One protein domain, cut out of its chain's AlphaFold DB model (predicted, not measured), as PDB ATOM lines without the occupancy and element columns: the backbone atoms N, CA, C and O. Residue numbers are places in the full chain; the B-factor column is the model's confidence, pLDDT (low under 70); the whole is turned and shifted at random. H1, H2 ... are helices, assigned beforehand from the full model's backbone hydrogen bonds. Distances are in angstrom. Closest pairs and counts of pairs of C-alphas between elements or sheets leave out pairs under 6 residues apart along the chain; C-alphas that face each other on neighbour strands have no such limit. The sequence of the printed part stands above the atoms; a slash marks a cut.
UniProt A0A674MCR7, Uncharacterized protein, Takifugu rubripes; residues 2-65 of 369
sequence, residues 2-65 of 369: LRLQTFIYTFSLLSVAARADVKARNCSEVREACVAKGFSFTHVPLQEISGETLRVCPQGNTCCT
ATOM      1  N   LEU A   2      -2.035  -4.482 -27.739       53.84
ATOM      2  CA  LEU A   2      -2.670  -5.498 -26.873       53.84
ATOM      3  C   LEU A   2      -3.143  -4.990 -25.492       53.84
ATOM      4  O   LEU A   2      -4.224  -5.352 -25.051       53.84
ATOM      5  N   ARG A   3      -2.369  -4.112 -24.831       59.31
ATOM      6  CA  ARG A   3      -2.703  -3.602 -23.485       59.31
ATOM      7  C   ARG A   3      -3.946  -2.705 -23.453       59.31
ATOM      8  O   ARG A   3      -4.704  -2.764 -22.495       59.31
ATOM      9  N   LEU A   4      -4.175  -1.896 -24.487       65.31
ATOM     10  CA  LEU A   4      -5.333  -0.993 -24.534       65.31
ATOM     11  C   LEU A   4      -6.630  -1.781 -24.755       65.31
ATOM     12  O   LEU A   4      -7.652  -1.500 -24.141       65.31
ATOM     13  N   GLN A   5      -6.551  -2.819 -25.584       64.00
ATOM     14  CA  GLN A   5      -7.674  -3.688 -25.903       64.00
ATOM     15  C   GLN A   5      -8.099  -4.515 -24.680       64.00
ATOM     16  O   GLN A   5      -9.285  -4.576 -24.376       64.00
ATOM     17  N   THR A   6      -7.146  -5.041 -23.900       66.69
ATOM     18  CA  THR A   6      -7.449  -5.711 -22.623       66.69
ATOM     19  C   THR A   6      -8.079  -4.767 -21.601       66.69
ATOM     20  O   THR A   6      -9.042  -5.166 -20.957       66.69
ATOM     21  N   PHE A   7      -7.613  -3.514 -21.495       72.00
ATOM     22  CA  PHE A   7      -8.218  -2.525 -20.592       72.00
ATOM     23  C   PHE A   7      -9.671  -2.209 -20.969       72.00
ATOM     24  O   PHE A   7     -10.532  -2.172 -20.090       72.00
ATOM     25  N   ILE A   8      -9.960  -2.046 -22.264       73.81
ATOM     26  CA  ILE A   8     -11.321  -1.795 -22.756       73.81
ATOM     27  C   ILE A   8     -12.230  -2.991 -22.446       73.81
ATOM     28  O   ILE A   8     -13.292  -2.797 -21.864       73.81
ATOM     29  N   TYR A   9     -11.795  -4.226 -22.724       69.94
ATOM     30  CA  TYR A   9     -12.590  -5.423 -22.413       69.94
ATOM     31  C   TYR A   9     -12.845  -5.591 -20.911       69.94
ATOM     32  O   TYR A   9     -13.970  -5.895 -20.521       69.94
ATOM     33  N   THR A  10     -11.852  -5.332 -20.053       68.31
ATOM     34  CA  THR A  10     -12.043  -5.403 -18.595       68.31
ATOM     35  C   THR A  10     -12.984  -4.319 -18.074       68.31
ATOM     36  O   THR A  10     -13.804  -4.599 -17.207       68.31
ATOM     37  N   PHE A  11     -12.927  -3.100 -18.623       66.88
ATOM     38  CA  PHE A  11     -13.792  -1.992 -18.203       66.88
ATOM     39  C   PHE A  11     -15.233  -2.172 -18.709       66.88
ATOM     40  O   PHE A  11     -16.198  -1.889 -17.995       66.88
ATOM     41  N   SER A  12     -15.401  -2.718 -19.916       64.12
ATOM     42  CA  SER A  12     -16.700  -3.134 -20.450       64.12
ATOM     43  C   SER A  12     -17.313  -4.281 -19.636       64.12
ATOM     44  O   SER A  12     -18.496  -4.224 -19.323       64.12
ATOM     45  N   LEU A  13     -16.527  -5.277 -19.211       59.38
ATOM     46  CA  LEU A  13     -17.018  -6.368 -18.355       59.38
ATOM     47  C   LEU A  13     -17.403  -5.879 -16.948       59.38
ATOM     48  O   LEU A  13     -18.468  -6.238 -16.452       59.38
ATOM     49  N   LEU A  14     -16.595  -5.006 -16.334       59.56
ATOM     50  CA  LEU A  14     -16.904  -4.405 -15.029       59.56
ATOM     51  C   LEU A  14     -18.145  -3.504 -15.075       59.56
ATOM     52  O   LEU A  14     -18.958  -3.534 -14.156       59.56
ATOM     53  N   SER A  15     -18.324  -2.721 -16.142       59.84
ATOM     54  CA  SER A  15     -19.502  -1.853 -16.285       59.84
ATOM     55  C   SER A  15     -20.794  -2.633 -16.556       59.84
ATOM     56  O   SER A  15     -21.854  -2.231 -16.078       59.84
ATOM     57  N   VAL A  16     -20.722  -3.766 -17.266       58.94
ATOM     58  CA  VAL A  16     -21.863  -4.678 -17.450       58.94
ATOM     59  C   VAL A  16     -22.213  -5.395 -16.144       58.94
ATOM     60  O   VAL A  16     -23.390  -5.443 -15.791       58.94
ATOM     61  N   ALA A  17     -21.217  -5.864 -15.383       57.00
ATOM     62  CA  ALA A  17     -21.435  -6.466 -14.066       57.00
ATOM     63  C   ALA A  17     -22.062  -5.466 -13.078       57.00
ATOM     64  O   ALA A  17     -23.063  -5.778 -12.440       57.00
ATOM     65  N   ALA A  18     -21.560  -4.226 -13.031       58.28
ATOM     66  CA  ALA A  18     -22.117  -3.173 -12.184       58.28
ATOM     67  C   ALA A  18     -23.561  -2.796 -12.566       58.28
ATOM     68  O   ALA A  18     -24.382  -2.528 -11.693       58.28
ATOM     69  N   ARG A  19     -23.911  -2.798 -13.860       53.59
ATOM     70  CA  ARG A  19     -25.296  -2.552 -14.308       53.59
ATOM     71  C   ARG A  19     -26.246  -3.709 -13.982       53.59
ATOM     72  O   ARG A  19     -27.420  -3.449 -13.730       53.59
ATOM     73  N   ALA A  20     -25.760  -4.950 -13.983       51.22
ATOM     74  CA  ALA A  20     -26.555  -6.116 -13.602       51.22
ATOM     75  C   ALA A  20     -26.833  -6.150 -12.085       51.22
ATOM     76  O   ALA A  20     -27.971  -6.385 -11.685       51.22
ATOM     77  N   ASP A  21     -25.835  -5.819 -11.261       51.06
ATOM     78  CA  ASP A  21     -25.941  -5.773  -9.791       51.06
ATOM     79  C   ASP A  21     -26.884  -4.645  -9.312       51.06
ATOM     80  O   ASP A  21     -27.674  -4.817  -8.389       51.06
ATOM     81  N   VAL A  22     -26.900  -3.496 -10.004       52.53
ATOM     82  CA  VAL A  22     -27.811  -2.375  -9.688       52.53
ATOM     83  C   VAL A  22     -29.274  -2.692 -10.020       52.53
ATOM     84  O   VAL A  22     -30.170  -2.225  -9.316       52.53
ATOM     85  N   LYS A  23     -29.544  -3.496 -11.059       53.69
ATOM     86  CA  LYS A  23     -30.918  -3.908 -11.397       53.69
ATOM     87  C   LYS A  23     -31.484  -4.886 -10.363       53.69
ATOM     88  O   LYS A  23     -32.666  -4.807 -10.062       53.69
ATOM     89  N   ALA A  24     -30.630  -5.734  -9.786       55.47
ATOM     90  CA  ALA A  24     -31.005  -6.671  -8.732       55.47
ATOM     91  C   ALA A  24     -31.304  -5.996  -7.383       55.47
ATOM     92  O   ALA A  24     -31.848  -6.651  -6.517       55.47
ATOM     93  N   ARG A  25     -30.977  -4.708  -7.193       66.25
ATOM     94  CA  ARG A  25     -31.164  -4.000  -5.911       66.25
ATOM     95  C   ARG A  25     -32.245  -2.918  -5.931       66.25
ATOM     96  O   ARG A  25     -32.353  -2.184  -4.953       66.25
ATOM     97  N   ASN A  26     -32.987  -2.741  -7.027       83.25
ATOM     98  CA  ASN A  26     -33.946  -1.639  -7.188       83.25
ATOM     99  C   ASN A  26     -35.397  -2.104  -6.978       83.25
ATOM    100  O   ASN A  26     -35.853  -3.042  -7.621       83.25
ATOM    101  N   CYS A  27     -36.145  -1.380  -6.145       89.25
ATOM    102  CA  CYS A  27     -37.527  -1.695  -5.772       89.25
ATOM    103  C   CYS A  27     -38.594  -0.962  -6.611       89.25
ATOM    104  O   CYS A  27     -39.760  -0.886  -6.211       89.25
ATOM    105  N   SER A  28     -38.227  -0.386  -7.761       87.75
ATOM    106  CA  SER A  28     -39.148   0.398  -8.597       87.75
ATOM    107  C   SER A  28     -40.344  -0.408  -9.110       87.75
ATOM    108  O   SER A  28     -41.468   0.079  -9.039       87.75
ATOM    109  N   GLU A  29     -40.129  -1.649  -9.552       87.38
ATOM    110  CA  GLU A  29     -41.206  -2.520 -10.055       87.38
ATOM    111  C   GLU A  29     -42.199  -2.881  -8.937       87.38
ATOM    112  O   GLU A  29     -43.413  -2.829  -9.127       87.38
ATOM    113  N   VAL A  30     -41.692  -3.155  -7.727       87.31
ATOM    114  CA  VAL A  30     -42.525  -3.424  -6.543       87.31
ATOM    115  C   VAL A  30     -43.359  -2.198  -6.181       87.31
ATOM    116  O   VAL A  30     -44.550  -2.320  -5.899       87.31
ATOM    117  N   ARG A  31     -42.766  -0.999  -6.234       87.12
ATOM    118  CA  ARG A  31     -43.483   0.259  -5.994       87.12
ATOM    119  C   ARG A  31     -44.622   0.460  -6.995       87.12
ATOM    120  O   ARG A  31     -45.724   0.813  -6.581       87.12
ATOM    121  N   GLU A  32     -44.370   0.239  -8.282       87.62
ATOM    122  CA  GLU A  32     -45.395   0.342  -9.329       87.62
ATOM    123  C   GLU A  32     -46.528  -0.667  -9.104       87.62
ATOM    124  O   GLU A  32     -47.700  -0.291  -9.159       87.62
ATOM    125  N   ALA A  33     -46.200  -1.913  -8.747       86.50
ATOM    126  CA  ALA A  33     -47.187  -2.939  -8.418       86.50
ATOM    127  C   ALA A  33     -48.042  -2.574  -7.187       86.50
ATOM    128  O   ALA A  33     -49.259  -2.768  -7.202       86.50
ATOM    129  N   CYS A  34     -47.437  -1.991  -6.143       87.00
ATOM    130  CA  CYS A  34     -48.160  -1.511  -4.958       87.00
ATOM    131  C   CYS A  34     -49.189  -0.436  -5.327       87.00
ATOM    132  O   CYS A  34     -50.348  -0.516  -4.917       87.00
ATOM    133  N   VAL A  35     -48.775   0.545  -6.136       85.81
ATOM    134  CA  VAL A  35     -49.646   1.637  -6.593       85.81
ATOM    135  C   VAL A  35     -50.762   1.106  -7.491       85.81
ATOM    136  O   VAL A  35     -51.912   1.509  -7.324       85.81
ATOM    137  N   ALA A  36     -50.464   0.162  -8.388       86.00
ATOM    138  CA  ALA A  36     -51.466  -0.480  -9.242       86.00
ATOM    139  C   ALA A  36     -52.542  -1.224  -8.431       86.00
ATOM    140  O   ALA A  36     -53.707  -1.254  -8.821       86.00
ATOM    141  N   LYS A  37     -52.169  -1.778  -7.273       83.00
ATOM    142  CA  LYS A  37     -53.091  -2.397  -6.309       83.00
ATOM    143  C   LYS A  37     -53.794  -1.388  -5.386       83.00
ATOM    144  O   LYS A  37     -54.539  -1.796  -4.503       83.00
ATOM    145  N   GLY A  38     -53.590  -0.084  -5.585       84.56
ATOM    146  CA  GLY A  38     -54.236   0.979  -4.811       84.56
ATOM    147  C   GLY A  38     -53.579   1.269  -3.460       84.56
ATOM    148  O   GLY A  38     -54.114   2.047  -2.669       84.56
ATOM    149  N   PHE A  39     -52.413   0.684  -3.177       85.19
ATOM    150  CA  PHE A  39     -51.675   0.993  -1.963       85.19
ATOM    151  C   PHE A  39     -50.834   2.253  -2.153       85.19
ATOM    152  O   PHE A  39     -49.965   2.326  -3.020       85.19
ATOM    153  N   SER A  40     -51.060   3.234  -1.283       78.69
ATOM    154  CA  SER A  40     -50.164   4.373  -1.109       78.69
ATOM    155  C   SER A  40     -49.366   4.169   0.170       78.69
ATOM    156  O   SER A  40     -49.935   4.129   1.264       78.69
ATOM    157  N   PHE A  41     -48.058   4.002   0.018       79.38
ATOM    158  CA  PHE A  41     -47.107   4.024   1.121       79.38
ATOM    159  C   PHE A  41     -46.278   5.291   0.984       79.38
ATOM    160  O   PHE A  41     -45.768   5.595  -0.095       79.38
ATOM    161  N   THR A  42     -46.125   6.032   2.078       69.12
ATOM    162  CA  THR A  42     -45.291   7.239   2.097       69.12
ATOM    163  C   THR A  42     -43.840   6.902   1.763       69.12
ATOM    164  O   THR A  42     -43.176   7.678   1.073       69.12
ATOM    165  N   HIS A  43     -43.345   5.742   2.208       68.06
ATOM    166  CA  HIS A  43     -41.944   5.336   2.088       68.06
ATOM    167  C   HIS A  43     -41.808   3.874   1.622       68.06
ATOM    168  O   HIS A  43     -41.521   2.986   2.419       68.06
ATOM    169  N   VAL A  44     -41.966   3.614   0.317       81.44
ATOM    170  CA  VAL A  44     -41.442   2.369  -0.282       81.44
ATOM    171  C   VAL A  44     -39.925   2.529  -0.441       81.44
ATOM    172  O   VAL A  44     -39.510   3.521  -1.055       81.44
ATOM    173  N   PRO A  45     -39.089   1.605   0.059       84.75
ATOM    174  CA  PRO A  45     -37.643   1.656  -0.142       84.75
ATOM    175  C   PRO A  45     -37.280   1.853  -1.621       84.75
ATOM    176  O   PRO A  45     -37.943   1.331  -2.513       84.75
ATOM    177  N   LEU A  46     -36.256   2.665  -1.904       82.88
ATOM    178  CA  LEU A  46     -35.735   2.821  -3.272       82.88
ATOM    179  C   LEU A  46     -34.826   1.648  -3.664       82.88
ATOM    180  O   LEU A  46     -34.704   1.330  -4.843       82.88
ATOM    181  N   GLN A  47     -34.196   1.022  -2.671       86.12
ATOM    182  CA  GLN A  47     -33.323  -0.131  -2.828       86.12
ATOM    183  C   GLN A  47     -33.705  -1.223  -1.833       86.12
ATOM    184  O   GLN A  47     -34.362  -0.932  -0.830       86.12
ATOM    185  N   GLU A  48     -33.275  -2.451  -2.112       89.00
ATOM    186  CA  GLU A  48     -33.463  -3.590  -1.216       89.00
ATOM    187  C   GLU A  48     -32.894  -3.314   0.182       89.00
ATOM    188  O   GLU A  48     -31.778  -2.810   0.340       89.00
ATOM    189  N   ILE A  49     -33.674  -3.672   1.199       89.75
ATOM    190  CA  ILE A  49     -33.311  -3.604   2.615       89.75
ATOM    191  C   ILE A  49     -33.233  -5.017   3.203       89.75
ATOM    192  O   ILE A  49     -33.752  -5.967   2.617       89.75
ATOM    193  N   SER A  50     -32.595  -5.166   4.369       88.62
ATOM    194  CA  SER A  50     -32.630  -6.438   5.104       88.62
ATOM    195  C   SER A  50     -34.038  -6.691   5.648       88.62
ATOM    196  O   SER A  50     -34.606  -5.832   6.325       88.62
ATOM    197  N   GLY A  51     -34.592  -7.865   5.349       87.06
ATOM    198  CA  GLY A  51     -35.917  -8.313   5.771       87.06
ATOM    199  C   GLY A  51     -35.958  -9.025   7.121       87.06
ATOM    200  O   GLY A  51     -36.964  -9.658   7.412       87.06
ATOM    201  N   GLU A  52     -34.913  -8.918   7.950       87.62
ATOM    202  CA  GLU A  52     -34.831  -9.555   9.283       87.62
ATOM    203  C   GLU A  52     -36.026  -9.261  10.207       87.62
ATOM    204  O   GLU A  52     -36.321 -10.021  11.128       87.62
ATOM    205  N   THR A  53     -36.718  -8.142   9.984       87.00
ATOM    206  CA  THR A  53     -37.879  -7.712  10.771       87.00
ATOM    207  C   THR A  53     -39.211  -8.278  10.275       87.00
ATOM    208  O   THR A  53     -40.227  -8.093  10.952       87.00
ATOM    209  N   LEU A  54     -39.226  -8.956   9.122       89.62
ATOM    210  CA  LEU A  54     -40.426  -9.544   8.531       89.62
ATOM    211  C   LEU A  54     -40.806 -10.849   9.235       89.62
ATOM    212  O   LEU A  54     -39.945 -11.610   9.682       89.62
ATOM    213  N   ARG A  55     -42.112 -11.103   9.354       90.38
ATOM    214  CA  ARG A  55     -42.657 -12.239  10.121       90.38
ATOM    215  C   ARG A  55     -43.210 -13.356   9.248       90.38
ATOM    216  O   ARG A  55     -43.226 -14.499   9.694       90.38
ATOM    217  N   VAL A  56     -43.707 -13.020   8.062       92.00
ATOM    218  CA  VAL A  56     -44.408 -13.943   7.163       92.00
ATOM    219  C   VAL A  56     -43.556 -14.229   5.933       92.00
ATOM    220  O   VAL A  56     -43.377 -15.389   5.567       92.00
ATOM    221  N   CYS A  57     -43.009 -13.193   5.299       91.75
ATOM    222  CA  CYS A  57     -42.139 -13.355   4.141       91.75
ATOM    223  C   CYS A  57     -40.820 -14.065   4.514       91.75
ATOM    224  O   CYS A  57     -40.305 -13.871   5.621       91.75
ATOM    225  N   PRO A  58     -40.228 -14.855   3.594       89.06
ATOM    226  CA  PRO A  58     -38.922 -15.467   3.815       89.06
ATOM    227  C   PRO A  58     -37.847 -14.433   4.162       89.06
ATOM    228  O   PRO A  58     -37.795 -13.347   3.584       89.06
ATOM    229  N   GLN A  59     -36.959 -14.800   5.084       86.31
ATOM    230  CA  GLN A  59     -35.851 -13.951   5.518       86.31
ATOM    231  C   GLN A  59     -34.861 -13.735   4.363       86.31
ATOM    232  O   GLN A  59     -34.376 -14.699   3.767       86.31
ATOM    233  N   GLY A  60     -34.551 -12.477   4.049       86.75
ATOM    234  CA  GLY A  60     -33.661 -12.112   2.946       86.75
ATOM    235  C   GLY A  60     -33.714 -10.626   2.600       86.75
ATOM    236  O   GLY A  60     -34.316  -9.830   3.319       86.75
ATOM    237  N   ASN A  61     -33.082 -10.249   1.488       89.50
ATOM    238  CA  ASN A  61     -33.242  -8.910   0.929       89.50
ATOM    239  C   ASN A  61     -34.684  -8.716   0.454       89.50
ATOM    240  O   ASN A  61     -35.256  -9.593  -0.192       89.50
ATOM    241  N   THR A  62     -35.267  -7.566   0.768       91.19
ATOM    242  CA  THR A  62     -36.676  -7.292   0.498       91.19
ATOM    243  C   THR A  62     -36.905  -5.834   0.123       91.19
ATOM    244  O   THR A  62     -36.161  -4.936   0.514       91.19
ATOM    245  N   CYS A  63     -37.982  -5.598  -0.618       91.44
ATOM    246  CA  CYS A  63     -38.505  -4.270  -0.924       91.44
ATOM    247  C   CYS A  63     -39.688  -3.876  -0.028       91.44
ATOM    248  O   CYS A  63     -40.273  -2.809  -0.220       91.44
ATOM    249  N   CYS A  64     -40.054  -4.729   0.928       90.88
ATOM    250  CA  CYS A  64     -41.179  -4.516   1.827       90.88
ATOM    251  C   CYS A  64     -40.690  -4.118   3.220       90.88
ATOM    252  O   CYS A  64     -39.788  -4.737   3.780       90.88
ATOM    253  N   THR A  65     -41.317  -3.096   3.795       90.75
ATOM    254  CA  THR A  65     -41.181  -2.783   5.221       90.75
ATOM    255  C   THR A  65     -42.172  -3.614   6.039       90.75
ATOM    256  O   THR A  65     -43.123  -4.176   5.492       90.75
TER     257      THR A  65
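This is residues 2 to 65 of the 369 residues of an uncharacterized protein of Takifugu rubripes (UniProt A0A674MCR7). One long, straight helix, H1, sticks out as an arm, with residues 2 to 21 standing free, and leads into a small head made of the short helix H2 and a long looping stretch, residues 37 to 65. In the head, the chain runs back from the end of H2 and then makes a wide loop through residues 49 to 62. The printed part has 64 residues with two named helices, H1 then H2, and no named strand; the class is all helix, though under half of the residues, 31 of 64, are in named elements. The whole is extended, with a radius of gyration of the C-alphas of 17.5 A and spans of 55 by 25 by 15 A, the arm making the length.

H1, residues 2 to 23, is 32.2 A long from C-alpha 2 at (-2.670, -5.498, -26.873) to C-alpha 23 at (-30.918, -3.908, -11.397). H2, residues 28 to 36, is 12.4 A long and ends with C-alpha 36 at (-51.466, -0.480, -9.242).

H1 and H2 are apart, joined by a tight link of 4 residues. Residues 49 to 50 pair with residues 61 to 62, antiparallel, in stretches too short to be named strands. In H1 and H2 every O i to N i+4 pair is within hydrogen-bond range.

The two C-alphas farthest apart, those of Leu 2 and Gly 38, are 56.5 A apart. Without the free residues 2 to 21, the body has 44 residues and spans 26 by 26 by 15 A. The printed part has no cut. Its mean pLDDT is 76.7; residues 2 to 6, 9 to 25 and 42 to 43 are under 70.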